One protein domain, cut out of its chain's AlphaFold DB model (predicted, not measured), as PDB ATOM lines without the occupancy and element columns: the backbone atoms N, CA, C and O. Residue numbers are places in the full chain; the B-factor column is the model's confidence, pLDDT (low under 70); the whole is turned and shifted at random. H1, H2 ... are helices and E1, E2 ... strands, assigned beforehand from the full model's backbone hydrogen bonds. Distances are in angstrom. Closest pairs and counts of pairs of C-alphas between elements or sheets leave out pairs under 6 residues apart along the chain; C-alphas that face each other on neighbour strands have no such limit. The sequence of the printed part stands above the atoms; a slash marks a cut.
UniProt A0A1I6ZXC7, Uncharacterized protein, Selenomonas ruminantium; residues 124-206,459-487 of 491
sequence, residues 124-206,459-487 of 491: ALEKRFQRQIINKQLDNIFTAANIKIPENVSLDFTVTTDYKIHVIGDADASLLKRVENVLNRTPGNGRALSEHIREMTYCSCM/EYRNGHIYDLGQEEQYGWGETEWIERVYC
ATOM      1  N   ALA A 124     178.632 195.004 199.981       56.56
ATOM      2  CA  ALA A 124     178.834 194.241 198.752       56.56
ATOM      3  C   ALA A 124     180.190 194.535 198.083       56.56
ATOM      4  O   ALA A 124     180.849 193.623 197.572       56.56
ATOM      5  N   LEU A 125     180.625 195.796 198.103       56.81
ATOM      6  CA  LEU A 125     181.936 196.216 197.608       56.81
ATOM      7  C   LEU A 125     183.073 195.669 198.478       56.81
ATOM      8  O   LEU A 125     184.075 195.208 197.925       56.81
ATOM      9  N   GLU A 126     182.891 195.631 199.802       61.00
ATOM     10  CA  GLU A 126     183.821 194.986 200.733       61.00
ATOM     11  C   GLU A 126     184.005 193.517 200.383       61.00
ATOM     12  O   GLU A 126     185.124 193.057 200.147       61.00
ATOM     13  N   LYS A 127     182.892 192.790 200.268       64.19
ATOM     14  CA  LYS A 127     182.897 191.361 199.953       64.19
ATOM     15  C   LYS A 127     183.576 191.076 198.616       64.19
ATOM     16  O   LYS A 127     184.436 190.197 198.530       64.19
ATOM     17  N   ARG A 128     183.277 191.874 197.585       64.19
ATOM     18  CA  ARG A 128     183.945 191.799 196.276       64.19
ATOM     19  C   ARG A 128     185.454 192.031 196.389       64.19
ATOM     20  O   ARG A 128     186.230 191.293 195.781       64.19
ATOM     21  N   PHE A 129     185.881 193.049 197.132       62.44
ATOM     22  CA  PHE A 129     187.301 193.346 197.314       62.44
ATOM     23  C   PHE A 129     188.021 192.189 198.014       62.44
ATOM     24  O   PHE A 129     189.036 191.705 197.510       62.44
ATOM     25  N   GLN A 130     187.458 191.681 199.113       64.50
ATOM     26  CA  GLN A 130     188.027 190.540 199.831       64.50
ATOM     27  C   GLN A 130     188.173 189.316 198.921       64.50
ATOM     28  O   GLN A 130     189.205 188.641 198.929       64.50
ATOM     29  N   ARG A 131     187.189 189.080 198.048       70.69
ATOM     30  CA  ARG A 131     187.229 188.010 197.045       70.69
ATOM     31  C   ARG A 131     188.423 188.117 196.099       70.69
ATOM     32  O   ARG A 131     189.075 187.123 195.779       70.69
ATOM     33  N   GLN A 132     188.719 189.329 195.637       67.31
ATOM     34  CA  GLN A 132     189.835 189.587 194.725       67.31
ATOM     35  C   GLN A 132     191.188 189.372 195.403       67.31
ATOM     36  O   GLN A 132     192.112 188.848 194.775       67.31
ATOM     37  N   ILE A 133     191.298 189.724 196.686       69.19
ATOM     38  CA  ILE A 133     192.505 189.478 197.472       69.19
ATOM     39  C   ILE A 133     192.761 187.975 197.619       69.19
ATOM     40  O   ILE A 133     193.871 187.529 197.323       69.19
ATOM     41  N   ILE A 134     191.747 187.179 197.980       73.00
ATOM     42  CA  ILE A 134     191.901 185.717 198.084       73.00
ATOM     43  C   ILE A 134     192.253 185.091 196.729       73.00
ATOM     44  O   ILE A 134     193.167 184.271 196.672       73.00
ATOM     45  N   ASN A 135     191.617 185.516 195.631       73.69
ATOM     46  CA  ASN A 135     191.984 185.063 194.281       73.69
ATOM     47  C   ASN A 135     193.471 185.264 193.993       73.69
ATOM     48  O   ASN A 135     194.170 184.340 193.586       73.69
ATOM     49  N   LYS A 136     193.984 186.459 194.290       73.12
ATOM     50  CA  LYS A 136     195.393 186.778 194.072       73.12
ATOM     51  C   LYS A 136     196.327 185.975 194.980       73.12
ATOM     52  O   LYS A 136     197.413 185.580 194.554       73.12
ATOM     53  N   GLN A 137     195.927 185.711 196.222       80.00
ATOM     54  CA  GLN A 137     196.689 184.851 197.131       80.00
ATOM     55  C   GLN A 137     196.734 183.401 196.624       80.00
ATOM     56  O   GLN A 137     197.804 182.789 196.638       80.00
ATOM     57  N   LEU A 138     195.618 182.868 196.115       83.19
ATOM     58  CA  LEU A 138     195.562 181.549 195.476       83.19
ATOM     59  C   LEU A 138     196.463 181.490 194.235       83.19
ATOM     60  O   LEU A 138     197.278 180.572 194.119       83.19
ATOM     61  N   ASP A 139     196.411 182.506 193.371       83.00
ATOM     62  CA  ASP A 139     197.286 182.618 192.199       83.00
ATOM     63  C   ASP A 139     198.768 182.605 192.583       83.00
ATOM     64  O   ASP A 139     199.574 181.896 191.970       83.00
ATOM     65  N   ASN A 140     199.149 183.345 193.628       83.56
ATOM     66  CA  ASN A 140     200.519 183.360 194.136       83.56
ATOM     67  C   ASN A 140     200.954 181.989 194.661       83.56
ATOM     68  O   ASN A 140     202.077 181.556 194.390       83.56
ATOM     69  N   ILE A 141     200.079 181.312 195.410       87.81
ATOM     70  CA  ILE A 141     200.322 179.969 195.945       87.81
ATOM     71  C   ILE A 141     200.551 178.977 194.797       87.81
ATOM     72  O   ILE A 141     201.542 178.240 194.798       87.81
ATOM     73  N   PHE A 142     199.682 178.979 193.784       91.00
ATOM     74  CA  PHE A 142     199.791 178.072 192.641       91.00
ATOM     75  C   PHE A 142     200.996 178.393 191.759       91.00
ATOM     76  O   PHE A 142     201.743 177.482 191.392       91.00
ATOM     77  N   THR A 143     201.263 179.675 191.508       90.25
ATOM     78  CA  THR A 143     202.441 180.130 190.756       90.25
ATOM     79  C   THR A 143     203.733 179.701 191.450       90.25
ATOM     80  O   THR A 143     204.613 179.120 190.814       90.25
ATOM     81  N   ALA A 144     203.841 179.908 192.767       89.56
ATOM     82  CA  ALA A 144     205.010 179.506 193.549       89.56
ATOM     83  C   ALA A 144     205.217 177.982 193.565       89.56
ATOM     84  O   ALA A 144     206.352 177.505 193.595       89.56
ATOM     85  N   ALA A 145     204.129 177.212 193.510       92.06
ATOM     86  CA  ALA A 145     204.167 175.757 193.437       92.06
ATOM     87  C   ALA A 145     204.305 175.198 192.008       92.06
ATOM     88  O   ALA A 145     204.318 173.973 191.832       92.06
ATOM     89  N   ASN A 146     204.396 176.064 190.992       95.12
ATOM     90  CA  ASN A 146     204.364 175.691 189.577       95.12
ATOM     91  C   ASN A 146     203.165 174.772 189.249       95.12
ATOM     92  O   ASN A 146     203.284 173.726 188.595       95.12
ATOM     93  N   ILE A 147     202.002 175.130 189.792       93.12
ATOM     94  CA  ILE A 147     200.708 174.514 189.520       93.12
ATOM     95  C   ILE A 147     199.977 175.419 188.533       93.12
ATOM     96  O   ILE A 147     199.759 176.595 188.801       93.12
ATOM     97  N   LYS A 148     199.582 174.852 187.394       90.44
ATOM     98  CA  LYS A 148     198.694 175.504 186.436       90.44
ATOM     99  C   LYS A 148     197.390 174.724 186.401       90.44
ATOM    100  O   LYS A 148     197.404 173.547 186.042       90.44
ATOM    101  N   ILE A 149     196.294 175.375 186.776       86.00
ATOM    102  CA  ILE A 149     194.955 174.809 186.618       86.00
ATOM    103  C   ILE A 149     194.549 174.994 185.147       86.00
ATOM    104  O   ILE A 149     194.696 176.106 184.631       86.00
ATOM    105  N   PRO A 150     194.141 173.933 184.428       87.50
ATOM    106  CA  PRO A 150     193.687 174.066 183.048       87.50
ATOM    107  C   PRO A 150     192.449 174.965 182.935       87.50
ATOM    108  O   PRO A 150     191.654 175.068 183.867       87.50
ATOM    109  N   GLU A 151     192.275 175.600 181.777       84.00
ATOM    110  CA  GLU A 151     191.050 176.351 181.483       84.00
ATOM    111  C   GLU A 151     189.834 175.417 181.504       84.00
ATOM    112  O   GLU A 151     189.918 174.270 181.060       84.00
ATOM    113  N   ASN A 152     188.701 175.921 181.996       81.19
ATOM    114  CA  ASN A 152     187.435 175.194 182.134       81.19
ATOM    115  C   ASN A 152     187.469 173.977 183.074       81.19
ATOM    116  O   ASN A 152     186.525 173.192 183.079       81.19
ATOM    117  N   VAL A 153     188.516 173.831 183.890       84.50
ATOM    118  CA  VAL A 153     188.512 172.910 185.031       84.50
ATOM    119  C   VAL A 153     187.933 173.636 186.237       84.50
ATOM    120  O   VAL A 153     188.393 174.729 186.581       84.50
ATOM    121  N   SER A 154     186.938 173.014 186.868       79.50
ATOM    122  CA  SER A 154     186.370 173.470 188.133       79.50
ATOM    123  C   SER A 154     186.899 172.624 189.281       79.50
ATOM    124  O   SER A 154     186.949 171.396 189.168       79.50
ATOM    125  N   LEU A 155     187.315 173.282 190.359       79.75
ATOM    126  CA  LEU A 155     187.781 172.659 191.591       79.75
ATOM    127  C   LEU A 155     186.950 173.174 192.758       79.75
ATOM    128  O   LEU A 155     186.850 174.381 192.923       79.75
ATOM    129  N   ASP A 156     186.455 172.294 193.613       77.75
ATOM    130  CA  ASP A 156     185.815 172.695 194.859       77.75
ATOM    131  C   ASP A 156     186.821 172.560 195.998       77.75
ATOM    132  O   ASP A 156     187.434 171.503 196.200       77.75
ATOM    133  N   PHE A 157     187.011 173.651 196.735       80.00
ATOM    134  CA  PHE A 157     187.812 173.671 197.950       80.00
ATOM    135  C   PHE A 157     186.868 173.565 199.141       80.00
ATOM    136  O   PHE A 157     186.166 174.521 199.463       80.00
ATOM    137  N   THR A 158     186.865 172.411 199.800       72.81
ATOM    138  CA  THR A 158     186.059 172.159 200.999       72.81
ATOM    139  C   THR A 158     186.949 172.221 202.225       72.81
ATOM    140  O   THR A 158     187.890 171.446 202.339       72.81
ATOM    141  N   VAL A 159     186.674 173.123 203.160       64.12
ATOM    142  CA  VAL A 159     187.391 173.178 204.433       64.12
ATOM    143  C   VAL A 159     186.609 172.422 205.491       64.12
ATOM    144  O   VAL A 159     185.484 172.805 205.795       64.12
ATOM    145  N   THR A 160     187.218 171.388 206.068       60.72
ATOM    146  CA  THR A 160     186.635 170.610 207.165       60.72
ATOM    147  C   THR A 160     186.801 171.295 208.518       60.72
ATOM    148  O   THR A 160     187.606 172.214 208.682       60.72
ATOM    149  N   THR A 161     186.074 170.821 209.529       54.34
ATOM    150  CA  THR A 161     186.116 171.368 210.903       54.34
ATOM    151  C   THR A 161     187.496 171.293 211.578       54.34
ATOM    152  O   THR A 161     187.781 172.053 212.503       54.34
ATOM    153  N   ASP A 162     188.403 170.435 211.094       65.94
ATOM    154  CA  ASP A 162     189.816 170.392 211.501       65.94
ATOM    155  C   ASP A 162     190.723 171.369 210.721       65.94
ATOM    156  O   ASP A 162     191.950 171.324 210.855       65.94
ATOM    157  N   TYR A 163     190.126 172.265 209.930       71.44
ATOM    158  CA  TYR A 163     190.774 173.258 209.075       71.44
ATOM    159  C   TYR A 163     191.687 172.675 207.993       71.44
ATOM    160  O   TYR A 163     192.634 173.341 207.556       71.44
ATOM    161  N   LYS A 164     191.411 171.452 207.535       80.06
ATOM    162  CA  LYS A 164     192.031 170.917 206.323       80.06
ATOM    163  C   LYS A 164     191.219 171.295 205.101       80.06
ATOM    164  O   LYS A 164     189.998 171.222 205.100       80.06
ATOM    165  N   ILE A 165     191.924 171.699 204.054       81.12
ATOM    166  CA  ILE A 165     191.333 171.955 202.746       81.12
ATOM    167  C   ILE A 165     191.324 170.633 201.987       81.12
ATOM    168  O   ILE A 165     192.375 170.028 201.809       81.12
ATOM    169  N   HIS A 166     190.167 170.207 201.523       81.88
ATOM    170  CA  HIS A 166     189.989 169.101 200.603       81.88
ATOM    171  C   HIS A 166     189.699 169.642 199.213       81.88
ATOM    172  O   HIS A 166     188.974 170.626 199.071       81.88
ATOM    173  N   VAL A 167     190.299 169.022 198.198       80.31
ATOM    174  CA  VAL A 167     190.164 169.481 196.811       80.31
ATOM    175  C   VAL A 167     189.575 168.375 195.960       80.31
ATOM    176  O   VAL A 167     190.190 167.327 195.756       80.31
ATOM    177  N   ILE A 168     188.392 168.643 195.429       76.94
ATOM    178  CA  ILE A 168     187.675 167.779 194.491       76.94
ATOM    179  C   ILE A 168     187.383 168.568 193.215       76.94
ATOM    180  O   ILE A 168     187.562 169.781 193.188       76.94
ATOM    181  N   GLY A 169     186.988 167.899 192.137       76.81
ATOM    182  CA  GLY A 169     186.610 168.579 190.899       76.81
ATOM    183  C   GLY A 169     186.990 167.816 189.641       76.81
ATOM    184  O   GLY A 169     187.435 166.668 189.693       76.81
ATOM    185  N   ASP A 170     186.848 168.492 188.506       81.81
ATOM    186  CA  ASP A 170     186.939 167.911 187.163       81.81
ATOM    187  C   ASP A 170     188.392 167.834 186.659       81.81
ATOM    188  O   ASP A 170     188.719 168.216 185.533       81.81
ATOM    189  N   ALA A 171     189.299 167.364 187.516       85.56
ATOM    190  CA  ALA A 171     190.717 167.207 187.218       85.56
ATOM    191  C   ALA A 171     191.221 165.799 187.545       85.56
ATOM    192  O   ALA A 171     190.609 165.046 188.301       85.56
ATOM    193  N   ASP A 172     192.383 165.439 186.998       88.00
ATOM    194  CA  ASP A 172     193.017 164.175 187.351       88.00
ATOM    195  C   ASP A 172     193.467 164.158 188.825       88.00
ATOM    196  O   ASP A 172     193.853 165.177 189.407       88.00
ATOM    197  N   ALA A 173     193.465 162.966 189.429       89.94
ATOM    198  CA  ALA A 173     193.780 162.780 190.844       89.94
ATOM    199  C   ALA A 173     195.179 163.291 191.245       89.94
ATOM    200  O   ALA A 173     195.405 163.623 192.411       89.94
ATOM    201  N   SER A 174     196.130 163.364 190.302       93.00
ATOM    202  CA  SER A 174     197.462 163.911 190.569       93.00
ATOM    203  C   SER A 174     197.401 165.427 190.731       93.00
ATOM    204  O   SER A 174     197.990 165.961 191.676       93.00
ATOM    205  N   LEU A 175     196.664 166.130 189.861       91.56
ATOM    206  CA  LEU A 175     196.450 167.569 189.997       91.56
ATOM    207  C   LEU A 175     195.698 167.899 191.290       91.56
ATOM    208  O   LEU A 175     196.202 168.713 192.064       91.56
ATOM    209  N   LEU A 176     194.576 167.223 191.566       87.75
ATOM    210  CA  LEU A 176     193.779 167.436 192.785       87.75
ATOM    211  C   LEU A 176     194.645 167.313 194.045       87.75
ATOM    212  O   LEU A 176     194.725 168.232 194.857       87.75
ATOM    213  N   LYS A 177     195.415 166.224 194.144       93.81
ATOM    214  CA  LYS A 177     196.296 165.974 195.287       93.81
ATOM    215  C   LYS A 177     197.438 166.986 195.390       93.81
ATOM    216  O   LYS A 177     197.876 167.313 196.491       93.81
ATOM    217  N   ARG A 178     197.969 167.485 194.270       96.62
ATOM    218  CA  ARG A 178     198.992 168.545 194.285       96.62
ATOM    219  C   ARG A 178     198.422 169.866 194.794       96.62
ATOM    220  O   ARG A 178     199.086 170.505 195.606       96.62
ATOM    221  N   VAL A 179     197.230 170.248 194.336       91.94
ATOM    222  CA  VAL A 179     196.531 171.461 194.786       91.94
ATOM    223  C   VAL A 179     196.228 171.360 196.279       91.94
ATOM    224  O   VAL A 179     196.650 172.231 197.035       91.94
ATOM    225  N   GLU A 180     195.629 170.251 196.721       93.56
ATOM    226  CA  GLU A 180     195.320 169.988 198.133       93.56
ATOM    227  C   GLU A 180     196.564 170.095 199.028       93.56
ATOM    228  O   GLU A 180     196.573 170.816 200.027       93.56
ATOM    229  N   ASN A 181     197.660 169.431 198.645       95.62
ATOM    230  CA  ASN A 181     198.905 169.461 199.415       95.62
ATOM    231  C   ASN A 181     199.515 170.865 199.501       95.62
ATOM    232  O   ASN A 181     200.108 171.217 200.518       95.62
ATOM    233  N   VAL A 182     199.422 171.653 198.429       95.62
ATOM    234  CA  VAL A 182     199.976 173.009 198.393       95.62
ATOM    235  C   VAL A 182     199.140 173.962 199.237       95.62
ATOM    236  O   VAL A 182     199.712 174.728 200.012       95.62
ATOM    237  N   LEU A 183     197.813 173.869 199.159       89.00
ATOM    238  CA  LEU A 183     196.911 174.671 199.982       89.00
ATOM    239  C   LEU A 183     197.069 174.350 201.475       89.00
ATOM    240  O   LEU A 183     197.089 175.272 202.285       89.00
ATOM    241  N   ASN A 184     197.293 173.086 201.844       90.44
ATOM    242  CA  ASN A 184     197.515 172.681 203.240       90.44
ATOM    243  C   ASN A 184     198.968 172.806 203.730       90.44
ATOM    244  O   ASN A 184     199.241 172.541 204.901       90.44
ATOM    245  N   ARG A 185     199.927 173.190 202.873       91.06
ATOM    246  CA  ARG A 185     201.346 173.280 203.267       91.06
ATOM    247  C   ARG A 185     201.582 174.340 204.343       91.06
ATOM    248  O   ARG A 185     202.437 174.137 205.205       91.06
ATOM    249  N   THR A 186     200.869 175.462 204.269       82.94
ATOM    250  CA  THR A 186     200.984 176.545 205.249       82.94
ATOM    251  C   THR A 186     199.942 176.350 206.351       82.94
ATOM    252  O   THR A 186     198.742 176.402 206.062       82.94
ATOM    253  N   PRO A 187     200.365 176.160 207.616       74.44
ATOM    254  CA  PRO A 187     199.440 176.098 208.739       74.44
ATOM    255  C   PRO A 187     198.601 177.377 208.812       74.44
ATOM    256  O   PRO A 187     199.151 178.475 208.833       74.44
ATOM    257  N   GLY A 188     197.275 177.229 208.845       76.44
ATOM    258  CA  GLY A 188     196.332 178.347 208.919       76.44
ATOM    259  C   GLY A 188     195.608 178.680 207.613       76.44
ATOM    260  O   GLY A 188     194.584 179.347 207.682       76.44
ATOM    261  N   ASN A 189     196.044 178.160 206.457       80.56
ATOM    262  CA  ASN A 189     195.349 178.405 205.185       80.56
ATOM    263  C   ASN A 189     193.887 177.938 205.210       80.56
ATOM    264  O   ASN A 189     193.009 178.691 204.802       80.56
ATOM    265  N   GLY A 190     193.611 176.730 205.714       73.31
ATOM    266  CA  GLY A 190     192.235 176.239 205.821       73.31
ATOM    267  C   GLY A 190     191.393 177.082 206.770       73.31
ATOM    268  O   GLY A 190     190.274 177.442 206.436       73.31
ATOM    269  N   ARG A 191     191.959 177.512 207.901       71.50
ATOM    270  CA  ARG A 191     191.276 178.430 208.817       71.50
ATOM    271  C   ARG A 191     190.942 179.765 208.152       71.50
ATOM    272  O   ARG A 191     189.790 180.174 208.208       71.50
ATOM    273  N   ALA A 192     191.908 180.388 207.483       68.25
ATOM    274  CA  ALA A 192     191.701 181.651 206.787       68.25
ATOM    275  C   ALA A 192     190.665 181.526 205.657       68.25
ATOM    276  O   ALA A 192     189.797 182.381 205.520       68.25
ATOM    277  N   LEU A 193     190.715 180.443 204.874       70.75
ATOM    278  CA  LEU A 193     189.728 180.188 203.825       70.75
ATOM    279  C   LEU A 193     188.333 179.942 204.410       70.75
ATOM    280  O   LEU A 193     187.354 180.457 203.885       70.75
ATOM    281  N   SER A 194     188.239 179.194 205.509       66.19
ATOM    282  CA  SER A 194     186.970 178.927 206.183       66.19
ATOM    283  C   SER A 194     186.352 180.187 206.778       66.19
ATOM    284  O   SER A 194     185.154 180.396 206.613       66.19
ATOM    285  N   GLU A 195     187.147 181.012 207.456       64.81
ATOM    286  CA  GLU A 195     186.717 182.305 207.992       64.81
ATOM    287  C   GLU A 195     186.255 183.221 206.848       64.81
ATOM    288  O   GLU A 195     185.156 183.760 206.916       64.81
ATOM    289  N   HIS A 196     187.003 183.277 205.739       68.44
ATOM    290  CA  HIS A 196     186.599 184.031 204.553       68.44
ATOM    291  C   HIS A 196     185.268 183.538 203.971       68.44
ATOM    292  O   HIS A 196     184.371 184.338 203.740       68.44
ATOM    293  N   ILE A 197     185.083 182.231 203.759       64.00
ATOM    294  CA  ILE A 197     183.810 181.713 203.231       64.00
ATOM    295  C   ILE A 197     182.661 182.059 204.185       64.00
ATOM    296  O   ILE A 197     181.601 182.483 203.735       64.00
ATOM    297  N   ARG A 198     182.866 181.948 205.501       58.81
ATOM    298  CA  ARG A 198     181.837 182.237 206.512       58.81
ATOM    299  C   ARG A 198     181.461 183.717 206.573       58.81
ATOM    300  O   ARG A 198     180.281 184.035 206.580       58.81
ATOM    301  N   GLU A 199     182.434 184.623 206.550       55.47
ATOM    302  CA  GLU A 199     182.177 186.072 206.558       55.47
ATOM    303  C   GLU A 199     181.487 186.560 205.271       55.47
ATOM    304  O   GLU A 199     180.749 187.549 205.280       55.47
ATOM    305  N   MET A 200     181.704 185.851 204.159       53.75
ATOM    306  CA  MET A 200     181.161 186.198 202.844       53.75
ATOM    307  C   MET A 200     179.835 185.482 202.539       53.75
ATOM    308  O   MET A 200     179.048 185.968 201.722       53.75
ATOM    309  N   THR A 201     179.532 184.371 203.222       48.84
ATOM    310  CA  THR A 201     178.248 183.675 203.091       48.84
ATOM    311  C   THR A 201     177.179 184.424 203.875       48.84
ATOM    312  O   THR A 201     177.306 184.590 205.081       48.84
ATOM    313  N   TYR A 202     176.137 184.924 203.203       39.47
ATOM    314  CA  TYR A 202     175.073 185.751 203.790       39.47
ATOM    315  C   TYR A 202     174.207 184.958 204.794       39.47
ATOM    316  O   TYR A 202     173.038 184.687 204.552       39.47
ATOM    317  N   CYS A 203     174.761 184.568 205.942       33.16
ATOM    318  CA  CYS A 203     173.986 184.143 207.097       33.16
ATOM    319  C   CYS A 203     173.975 185.291 208.102       33.16
ATOM    320  O   CYS A 203     175.019 185.662 208.641       33.16
ATOM    321  N   SER A 204     172.791 185.828 208.416       31.11
ATOM    322  CA  SER A 204     172.620 186.829 209.487       31.11
ATOM    323  C   SER A 204     173.164 186.349 210.841       31.11
ATOM    324  O   SER A 204     173.431 187.153 211.725       31.11
ATOM    325  N   CYS A 205     173.373 185.038 210.976       31.88
ATOM    326  CA  CYS A 205     173.971 184.373 212.119       31.88
ATOM    327  C   CYS A 205     175.489 184.580 212.289       31.88
ATOM    328  O   CYS A 205     176.012 184.313 213.369       31.88
ATOM    329  N   MET A 206     176.199 185.043 211.251       31.97
ATOM    330  CA  MET A 206     177.671 185.095 211.209       31.97
ATOM    331  C   MET A 206     178.269 186.495 211.427       31.97
ATOM    332  O   MET A 206     179.484 186.616 211.564       31.97
ATOM    333  N   GLU A 459     183.816 177.151 195.018       73.06
ATOM    334  CA  GLU A 459     184.245 176.713 193.690       73.06
ATOM    335  C   GLU A 459     185.400 177.598 193.217       73.06
ATOM    336  O   GLU A 459     185.371 178.812 193.394       73.06
ATOM    337  N   TYR A 460     186.411 177.016 192.587       77.75
ATOM    338  CA  TYR A 460     187.511 177.693 191.914       77.75
ATOM    339  C   TYR A 460     187.547 177.270 190.450       77.75
ATOM    340  O   TYR A 460     187.792 176.108 190.120       77.75
ATOM    341  N   ARG A 461     187.361 178.236 189.551       80.44
ATOM    342  CA  ARG A 461     187.350 178.011 188.106       80.44
ATOM    343  C   ARG A 461     187.949 179.205 187.383       80.44
ATOM    344  O   ARG A 461     187.680 180.353 187.721       80.44
ATOM    345  N   ASN A 462     188.748 178.947 186.351       78.75
ATOM    346  CA  ASN A 462     189.308 179.993 185.485       78.75
ATOM    347  C   ASN A 462     190.056 181.114 186.243       78.75
ATOM    348  O   ASN A 462     189.972 182.274 185.856       78.75
ATOM    349  N   GLY A 463     190.779 180.780 187.318       74.75
ATOM    350  CA  GLY A 463     191.540 181.770 188.099       74.75
ATOM    351  C   GLY A 463     190.738 182.490 189.187       74.75
ATOM    352  O   GLY A 463     191.248 183.417 189.813       74.75
ATOM    353  N   HIS A 464     189.479 182.106 189.403       76.12
ATOM    354  CA  HIS A 464     188.569 182.839 190.276       76.12
ATOM    355  C   HIS A 464     187.758 181.914 191.180       76.12
ATOM    356  O   HIS A 464     187.375 180.821 190.770       76.12
ATOM    357  N   ILE A 465     187.477 182.384 192.394       70.62
ATOM    358  CA  ILE A 465     186.574 181.744 193.349       70.62
ATOM    359  C   ILE A 465     185.114 182.214 193.199       70.62
ATOM    360  O   ILE A 465     184.859 183.406 192.990       70.62
ATOM    361  N   TYR A 466     184.170 181.288 193.373       63.94
ATOM    362  CA  TYR A 466     182.719 181.460 193.244       63.94
ATOM    363  C   TYR A 466     181.996 180.854 194.455       63.94
ATOM    364  O   TYR A 466     182.374 179.801 194.971       63.94
ATOM    365  N   ASP A 467     180.984 181.566 194.949       64.50
ATOM    366  CA  ASP A 467     180.214 181.204 196.135       64.50
ATOM    367  C   ASP A 467     179.198 180.120 195.772       64.50
ATOM    368  O   ASP A 467     178.243 180.351 195.026       64.50
ATOM    369  N   LEU A 468     179.404 178.911 196.292       53.00
ATOM    370  CA  LEU A 468     178.480 177.808 196.066       53.00
ATOM    371  C   LEU A 468     177.174 178.062 196.832       53.00
ATOM    372  O   LEU A 468     177.179 178.205 198.051       53.00
ATOM    373  N   GLY A 469     176.051 178.090 196.110       45.59
ATOM    374  CA  GLY A 469     174.719 178.202 196.712       45.59
ATOM    375  C   GLY A 469     174.197 179.623 196.941       45.59
ATOM    376  O   GLY A 469     173.205 179.779 197.642       45.59
ATOM    377  N   GLN A 470     174.830 180.647 196.359       46.31
ATOM    378  CA  GLN A 470     174.333 182.028 196.404       46.31
ATOM    379  C   GLN A 470     173.676 182.455 195.086       46.31
ATOM    380  O   GLN A 470     174.186 182.142 194.008       46.31
ATOM    381  N   GLU A 471     172.573 183.210 195.182       44.97
ATOM    382  CA  GLU A 471     171.915 183.842 194.025       44.97
ATOM    383  C   GLU A 471     172.799 184.925 193.382       44.97
ATOM    384  O   GLU A 471     172.795 185.091 192.162       44.97
ATOM    385  N   GLU A 472     173.569 185.648 194.198       52.88
ATOM    386  CA  GLU A 472     174.428 186.754 193.785       52.88
ATOM    387  C   GLU A 472     175.893 186.438 194.092       52.88
ATOM    388  O   GLU A 472     176.235 186.037 195.201       52.88
ATOM    389  N   GLN A 473     176.770 186.613 193.101       58.09
ATOM    390  CA  GLN A 473     178.188 186.283 193.218       58.09
ATOM    391  C   GLN A 473     179.020 187.532 193.512       58.09
ATOM    392  O   GLN A 473     178.849 188.582 192.889       58.09
ATOM    393  N   TYR A 474     179.991 187.403 194.414       58.00
ATOM    394  CA  TYR A 474     181.001 188.441 194.664       58.00
ATOM    395  C   TYR A 474     182.283 188.221 193.834       58.00
ATOM    396  O   TYR A 474     183.237 189.001 193.921       58.00
ATOM    397  N   GLY A 475     182.304 187.143 193.037       53.59
ATOM    398  CA  GLY A 475     183.398 186.714 192.165       53.59
ATOM    399  C   GLY A 475     183.567 187.542 190.883       53.59
ATOM    400  O   GLY A 475     182.826 188.479 190.588       53.59
ATOM    401  N   TRP A 476     184.599 187.218 190.106       52.38
ATOM    402  CA  TRP A 476     184.939 187.943 188.880       52.38
ATOM    403  C   TRP A 476     183.858 187.772 187.798       52.38
ATOM    404  O   TRP A 476     183.420 186.661 187.531       52.38
ATOM    405  N   GLY A 477     183.448 188.874 187.158       53.22
ATOM    406  CA  GLY A 477     182.514 188.861 186.022       53.22
ATOM    407  C   GLY A 477     181.019 188.833 186.366       53.22
ATOM    408  O   GLY A 477     180.214 189.136 185.496       53.22
ATOM    409  N   GLU A 478     180.638 188.568 187.619       57.69
ATOM    410  CA  GLU A 478     179.228 188.380 188.021       57.69
ATOM    411  C   GLU A 478     178.762 189.401 189.078       57.69
ATOM    412  O   GLU A 478     177.932 189.120 189.933       57.69
ATOM    413  N   THR A 479     179.291 190.628 189.006       58.00
ATOM    414  CA  THR A 479     179.052 191.707 189.992       58.00
ATOM    415  C   THR A 479     178.098 192.798 189.500       58.00
ATOM    416  O   THR A 479     177.902 193.799 190.183       58.00
ATOM    417  N   GLU A 480     177.461 192.612 188.339       61.91
ATOM    418  CA  GLU A 480     176.522 193.591 187.766       61.91
ATOM    419  C   GLU A 480     175.321 193.875 188.681       61.91
ATOM    420  O   GLU A 480     174.707 194.937 188.605       61.91
ATOM    421  N   TRP A 481     174.965 192.942 189.568       56.41
ATOM    422  CA  TRP A 481     173.902 193.151 190.550       56.41
ATOM    423  C   TRP A 481     174.251 194.259 191.556       56.41
ATOM    424  O   TRP A 481     173.365 195.027 191.925       56.41
ATOM    425  N   ILE A 482     175.535 194.435 191.894       55.09
ATOM    426  CA  ILE A 482     176.019 195.525 192.757       55.09
ATOM    427  C   ILE A 482     175.722 196.882 192.095       55.09
ATOM    428  O   ILE A 482     175.295 197.831 192.752       55.09
ATOM    429  N   GLU A 483     175.862 196.958 190.769       54.09
ATOM    430  CA  GLU A 483     175.514 198.141 189.972       54.09
ATOM    431  C   GLU A 483     173.994 198.298 189.777       54.09
ATOM    432  O   GLU A 483     173.496 199.404 189.587       54.09
ATOM    433  N   ARG A 484     173.202 197.223 189.864       52.72
ATOM    434  CA  ARG A 484     171.732 197.329 189.860       52.72
ATOM    435  C   ARG A 484     171.188 197.850 191.188       52.72
ATOM    436  O   ARG A 484     170.266 198.665 191.161       52.72
ATOM    437  N   VAL A 485     171.781 197.461 192.320       47.06
ATOM    438  CA  VAL A 485     171.477 198.027 193.652       47.06
ATOM    439  C   VAL A 485     171.699 199.548 193.662       47.06
ATOM    440  O   VAL A 485     170.908 200.278 194.261       47.06
ATOM    441  N   TYR A 486     172.693 200.035 192.911       41.12
ATOM    442  CA  TYR A 486     172.976 201.461 192.698       41.12
ATOM    443  C   TYR A 486     171.844 202.223 191.977       41.12
ATOM    444  O   TYR A 486     171.606 203.391 192.269       41.12
ATOM    445  N   CYS A 487     171.108 201.568 191.070       36.19
ATOM    446  CA  CYS A 487     170.110 202.215 190.205       36.19
ATOM    447  C   CYS A 487     168.642 202.040 190.653       36.19
ATOM    448  O   CYS A 487     167.754 202.655 190.068       36.19
TER     449      CYS A 487
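This is residues 124 to 206 and 459 to 487 of the 491 residues of an uncharacterized protein of Selenomonas ruminantium (UniProt A0A1I6ZXC7). A small four-stranded sheet, only just strongly twisted, has helices H1, H2 and H3 on one face, making two layers; short H4 lies off the sheet at one far end, close to where H1 begins. The printed part has 112 residues, with named elements in the order H1 E1 E2 H2 H3 E3 E4 H4. The sheet runs E2 E1 E3 E4, all antiparallel; the class is mixed, helices and strands. The whole is compact, with a radius of gyration of the C-alphas of 14.4 A, and spans 47 by 31 by 22 A.

Start at the hairpin of E1, residues 154 to 159, and E2, residues 165 to 169: N 158 and O 166 are 2.9 A apart, within hydrogen-bond range. E3, residues 459 to 461, is E1's other neighbour, with N 460 and O 155 at 2.7 A. E3 and E4, residues 464 to 467, form a hairpin, with N 466 and O 459 at 2.8 A. H2, residues 173 to 183, lies over E2; their closest C-alphas, Val 167 and Glu 180, are 5.3 A apart. H3, residues 189 to 200, is on the same face, at a height over the sheet of 5.3 A. H1, residues 124 to 144, touches H2 with residues 141 to 142 alone; the closest C-alphas, Ile 141 and Val 182, are 7.4 A apart. H4, residues 480 to 487, is close to H1 but not clearly touching; the closest C-alphas, Ala 124 and Ile 482, are 6.7 A apart. Every O i to N i+4 pair is within hydrogen-bond range in H1, H2 and H3; in H4, 3 of 4 are.

Find C-alpha 124 at (178.834, 194.241, 198.752); H1 runs 30.5 A from there. E1 spans 16.3 A, H2 15.3 A and H3 16.4 A. H4 ends at C-alpha 487, (170.110, 202.215, 190.205).

Residues 207 to 458 are cut out, and C-alphas 206 and 459 are 20.5 A apart. The link from E4 to H4 is long. Look for low pLDDT at residues 194 to 206 and 466 to 487, among them.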